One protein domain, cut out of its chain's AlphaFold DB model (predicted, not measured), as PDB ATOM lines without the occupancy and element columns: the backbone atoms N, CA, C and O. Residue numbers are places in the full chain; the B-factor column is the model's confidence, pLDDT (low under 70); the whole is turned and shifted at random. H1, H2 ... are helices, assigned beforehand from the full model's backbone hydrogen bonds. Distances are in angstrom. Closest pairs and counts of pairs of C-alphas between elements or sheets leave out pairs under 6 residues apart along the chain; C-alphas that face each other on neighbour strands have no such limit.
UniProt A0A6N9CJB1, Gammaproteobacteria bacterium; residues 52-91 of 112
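AT A GLANCE: This is residues 52 to 91 of the 112 residues of a protein of Gammaproteobacteria bacterium (UniProt A0A6N9CJB1). A short helix, H1, folds back beside the first turns of a much longer one, H2, as an uneven helical hairpin; the rest of H2 sticks out as a long straight arm, with residues 74 to 82 and 84 to 88 standing free. The printed part has 40 residues with two named helices, H1 then H2, and no named strand; its class is all helix. It is only just extended, close to loose, with a radius of gyration of the C-alphas of 13.5 A, and spans 41 by 15 by 9 A.

IN THESE COORDINATES: Find C-alpha 53 at (37.765, 6.061, 11.437); from there H1, residues 53 to 60, runs 10.5 A. After a tight link of five residues, look for C-alpha 66 at (30.792, -4.262, 14.604), where H2, residues 66 to 88, begins; it runs 33.1 A to C-alpha 88 at (63.613, -2.524, 18.182).

HOW THE PARTS SIT: H1 and H2 form a helical hairpin, running opposite ways at a shallow tilt of 16 degrees. H2 touches H1 with residues 66 to 69 alone; the closest C-alphas are those of Val 59 and Val 66, 5.8 A apart. In H1 and H2 every O i to N i+4 pair is within hydrogen-bond range.

THE WHOLE: The two C-alphas farthest apart, those of Gly 62 and Asp 90, are 41.4 A apart. The printed part has no cut, and no printed residue is under 70 in pLDDT.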
ATOM      1  N   SER A  52      39.421   2.422  14.298       95.69
ATOM      2  CA  SER A  52      39.870   3.517  13.439       95.69
ATOM      3  C   SER A  52      38.712   4.083  12.609       95.69
ATOM      4  O   SER A  52      37.797   3.338  12.250       95.69
ATOM      5  N   GLU A  53      38.786   5.369  12.246       95.25
ATOM      6  CA  GLU A  53      37.765   6.061  11.437       95.25
ATOM      7  C   GLU A  53      37.325   5.256  10.195       95.25
ATOM      8  O   GLU A  53      36.124   5.034  10.041       95.25
ATOM      9  N   PRO A  54      38.229   4.668   9.375       94.75
ATOM     10  CA  PRO A  54      37.801   3.923   8.189       94.75
ATOM     11  C   PRO A  54      36.999   2.655   8.509       94.75
ATOM     12  O   PRO A  54      36.197   2.202   7.693       94.75
ATOM     13  N   LEU A  55      37.236   2.026   9.668       95.12
ATOM     14  CA  LEU A  55      36.444   0.873  10.108       95.12
ATOM     15  C   LEU A  55      35.117   1.307  10.728       95.12
ATOM     16  O   LEU A  55      34.136   0.587  10.568       95.12
ATOM     17  N   GLN A  56      35.071   2.458  11.403       95.06
ATOM     18  CA  GLN A  56      33.815   3.028  11.892       95.06
ATOM     19  C   GLN A  56      32.872   3.341  10.725       95.06
ATOM     20  O   GLN A  56      31.713   2.936  10.761       95.06
ATOM     21  N   GLU A  57      33.380   3.958   9.654       95.62
ATOM     22  CA  GLU A  57      32.603   4.247   8.441       95.62
ATOM     23  C   GLU A  57      32.019   2.976   7.809       95.62
ATOM     24  O   GLU A  57      30.826   2.929   7.520       95.62
ATOM     25  N   GLN A  58      32.818   1.911   7.673       95.69
ATOM     26  CA  GLN A  58      32.349   0.616   7.151       95.69
ATOM     27  C   GLN A  58      31.268  -0.026   8.037       95.69
ATOM     28  O   GLN A  58      30.362  -0.688   7.528       95.69
ATOM     29  N   VAL A  59      31.351   0.149   9.362       96.00
ATOM     30  CA  VAL A  59      30.322  -0.337  10.297       96.00
ATOM     31  C   VAL A  59      29.033   0.472  10.147       96.00
ATOM     32  O   VAL A  59      27.959  -0.120  10.055       96.00
ATOM     33  N   VAL A  60      29.122   1.804  10.073       94.69
ATOM     34  CA  VAL A  60      27.961   2.697   9.895       94.69
ATOM     35  C   VAL A  60      27.286   2.476   8.539       94.69
ATOM     36  O   VAL A  60      26.059   2.451   8.464       94.69
ATOM     37  N   ALA A  61      28.066   2.244   7.481       95.81
ATOM     38  CA  ALA A  61      27.569   1.890   6.153       95.81
ATOM     39  C   ALA A  61      26.939   0.483   6.090       95.81
ATOM     40  O   ALA A  61      26.328   0.124   5.083       95.81
ATOM     41  N   GLY A  62      27.072  -0.322   7.151       94.25
ATOM     42  CA  GLY A  62      26.534  -1.681   7.222       94.25
ATOM     43  C   GLY A  62      27.311  -2.705   6.390       94.25
ATOM     44  O   GLY A  62      26.831  -3.819   6.188       94.25
ATOM     45  N   GLU A  63      28.506  -2.356   5.915       96.38
ATOM     46  CA  GLU A  63      29.353  -3.234   5.101       96.38
ATOM     47  C   GLU A  63      29.982  -4.349   5.939       96.38
ATOM     48  O   GLU A  63      30.162  -5.476   5.469       96.38
ATOM     49  N   ILE A  64      30.308  -4.046   7.200       95.94
ATOM     50  CA  ILE A  64      30.882  -5.001   8.147       95.94
ATOM     51  C   ILE A  64      30.152  -4.950   9.491       95.94
ATOM     52  O   ILE A  64      29.770  -3.893   9.983       95.94
ATOM     53  N   GLY A  65      30.008  -6.108  10.137       95.69
ATOM     54  CA  GLY A  65      29.499  -6.171  11.507       95.69
ATOM     55  C   GLY A  65      30.496  -5.592  12.518       95.69
ATOM     56  O   GLY A  65      31.704  -5.818  12.406       95.69
ATOM     57  N   VAL A  66      29.988  -4.916  13.552       95.81
ATOM     58  CA  VAL A  66      30.792  -4.262  14.604       95.81
ATOM     59  C   VAL A  66      31.784  -5.207  15.298       95.81
ATOM     60  O   VAL A  66      32.950  -4.868  15.495       95.81
ATOM     61  N   THR A  67      31.377  -6.442  15.597       94.75
ATOM     62  CA  THR A  67      32.250  -7.449  16.223       94.75
ATOM     63  C   THR A  67      33.378  -7.887  15.288       94.75
ATOM     64  O   THR A  67      34.522  -8.040  15.717       94.75
ATOM     65  N   THR A  68      33.088  -8.029  13.994       96.62
ATOM     66  CA  THR A  68      34.092  -8.319  12.963       96.62
ATOM     67  C   THR A  68      35.087  -7.169  12.825       96.62
ATOM     68  O   THR A  68      36.291  -7.414  12.734       96.62
ATOM     69  N   ALA A  69      34.607  -5.922  12.854       97.19
ATOM     70  CA  ALA A  69      35.454  -4.733  12.819       97.19
ATOM     71  C   ALA A  69      36.430  -4.706  14.005       97.19
ATOM     72  O   ALA A  69      37.635  -4.541  13.807       97.19
ATOM     73  N   LEU A  70      35.931  -4.968  15.218       96.69
ATOM     74  CA  LEU A  70      36.742  -5.030  16.439       96.69
ATOM     75  C   LEU A  70      37.839  -6.099  16.346       96.69
ATOM     76  O   LEU A  70      39.004  -5.819  16.632       96.69
ATOM     77  N   ILE A  71      37.506  -7.306  15.876       95.88
ATOM     78  CA  ILE A  71      38.487  -8.388  15.681       95.88
ATOM     79  C   ILE A  71      39.549  -7.988  14.648       95.88
ATOM     80  O   ILE A  71      40.738  -8.257  14.836       95.88
ATOM     81  N   ARG A  72      39.141  -7.341  13.550       95.62
ATOM     82  CA  ARG A  72      40.061  -6.875  12.505       95.62
ATOM     83  C   ARG A  72      41.021  -5.816  13.045       95.62
ATOM     84  O   ARG A  72      42.225  -5.931  12.814       95.62
ATOM     85  N   GLN A  73      40.506  -4.839  13.788       96.19
ATOM     86  CA  GLN A  73      41.310  -3.801  14.428       96.19
ATOM     87  C   GLN A  73      42.299  -4.402  15.441       96.19
ATOM     88  O   GLN A  73      43.477  -4.056  15.415       96.19
ATOM     89  N   ALA A  74      41.863  -5.355  16.272       95.75
ATOM     90  CA  ALA A  74      42.728  -6.016  17.250       95.75
ATOM     91  C   ALA A  74      43.909  -6.745  16.584       95.75
ATOM     92  O   ALA A  74      45.059  -6.556  16.978       95.75
ATOM     93  N   ARG A  75      43.650  -7.508  15.513       94.88
ATOM     94  CA  ARG A  75      44.708  -8.183  14.737       94.88
ATOM     95  C   ARG A  75      45.670  -7.198  14.080       94.88
ATOM     96  O   ARG A  75      46.866  -7.462  13.998       94.88
ATOM     97  N   MET A  76      45.161  -6.070  13.586       94.12
ATOM     98  CA  MET A  76      46.004  -5.024  13.010       94.12
ATOM     99  C   MET A  76      46.938  -4.429  14.068       94.12
ATOM    100  O   MET A  76      48.137  -4.313  13.824       94.12
ATOM    101  N   ASN A  77      46.412  -4.137  15.257       93.69
ATOM    102  CA  ASN A  77      47.194  -3.607  16.371       93.69
ATOM    103  C   ASN A  77      48.266  -4.603  16.848       93.69
ATOM    104  O   ASN A  77      49.394  -4.199  17.132       93.69
ATOM    105  N   GLU A  78      47.957  -5.902  16.873       94.38
ATOM    106  CA  GLU A  78      48.929  -6.957  17.185       94.38
ATOM    107  C   GLU A  78      50.081  -6.982  16.174       94.38
ATOM    108  O   GLU A  78      51.248  -6.945  16.564       94.38
ATOM    109  N   ARG A  79      49.772  -6.945  14.871       93.06
ATOM    110  CA  ARG A  79      50.793  -6.918  13.811       93.06
ATOM    111  C   ARG A  79      51.684  -5.683  13.886       93.06
ATOM    112  O   ARG A  79      52.894  -5.793  13.717       93.06
ATOM    113  N   VAL A  80      51.104  -4.511  14.152       93.88
ATOM    114  CA  VAL A  80      51.877  -3.273  14.342       93.88
ATOM    115  C   VAL A  80      52.795  -3.398  15.557       93.88
ATOM    116  O   VAL A  80      53.949  -2.980  15.497       93.88
ATOM    117  N   SER A  81      52.314  -4.003  16.642       92.38
ATOM    118  CA  SER A  81      53.110  -4.212  17.855       92.38
ATOM    119  C   SER A  81      54.277  -5.173  17.615       92.38
ATOM    120  O   SER A  81      55.397  -4.876  18.022       92.38
ATOM    121  N   GLN A  82      54.043  -6.275  16.895       91.31
ATOM    122  CA  GLN A  82      55.090  -7.221  16.492       91.31
ATOM    123  C   GLN A  82      56.140  -6.551  15.601       91.31
ATOM    124  O   GLN A  82      57.328  -6.629  15.892       91.31
ATOM    125  N   SER A  83      55.707  -5.812  14.576       88.88
ATOM    126  CA  SER A  83      56.626  -5.088  13.692       88.88
ATOM    127  C   SER A  83      57.472  -4.063  14.457       88.88
ATOM    128  O   SER A  83      58.672  -3.966  14.224       88.88
ATOM    129  N   ARG A  84      56.888  -3.340  15.424       90.44
ATOM    130  CA  ARG A  84      57.645  -2.425  16.295       90.44
ATOM    131  C   ARG A  84      58.684  -3.151  17.152       90.44
ATOM    132  O   ARG A  84      59.766  -2.607  17.351       90.44
ATOM    133  N   ALA A  85      58.375  -4.349  17.645       90.50
ATOM    134  CA  ALA A  85      59.331  -5.162  18.394       90.50
ATOM    135  C   ALA A  85      60.491  -5.636  17.502       90.50
ATOM    136  O   ALA A  85      61.645  -5.528  17.898       90.50
ATOM    137  N   GLU A  86      60.210  -6.071  16.272       89.88
ATOM    138  CA  GLU A  86      61.245  -6.460  15.304       89.88
ATOM    139  C   GLU A  86      62.163  -5.293  14.923       89.88
ATOM    140  O   GLU A  86      63.373  -5.480  14.811       89.88
ATOM    141  N   VAL A  87      61.602  -4.087  14.771       88.69
ATOM    142  CA  VAL A  87      62.376  -2.852  14.562       88.69
ATOM    143  C   VAL A  87      63.288  -2.569  15.752       88.69
ATOM    144  O   VAL A  87      64.446  -2.227  15.554       88.69
ATOM    145  N   ALA A  88      62.799  -2.733  16.983       88.56
ATOM    146  CA  ALA A  88      63.613  -2.524  18.182       88.56
ATOM    147  C   ALA A  88      64.738  -3.565  18.342       88.56
ATOM    148  O   ALA A  88      65.737  -3.288  18.998       88.56
ATOM    149  N   GLU A  89      64.577  -4.750  17.754       90.38
ATOM    150  CA  GLU A  89      65.567  -5.831  17.758       90.38
ATOM    151  C   GLU A  89      66.483  -5.824  16.515       90.38
ATOM    152  O   GLU A  89      67.184  -6.809  16.280       90.38
ATOM    153  N   ASP A  90      66.462  -4.757  15.702       85.56
ATOM    154  CA  ASP A  90      67.206  -4.624  14.435       85.56
ATOM    155  C   ASP A  90      66.998  -5.803  13.461       85.56
ATOM    156  O   ASP A  90      67.818  -6.088  12.586       85.56
ATOM    157  N   LYS A  91      65.849  -6.485  13.555       81.81
ATOM    158  CA  LYS A  91      65.459  -7.584  12.652       81.81
ATOM    159  C   LYS A  91      64.876  -7.082  11.329       81.81
ATOM    160  O   LYS A  91      64.297  -7.851  10.562       81.81
TER     161      LYS A  91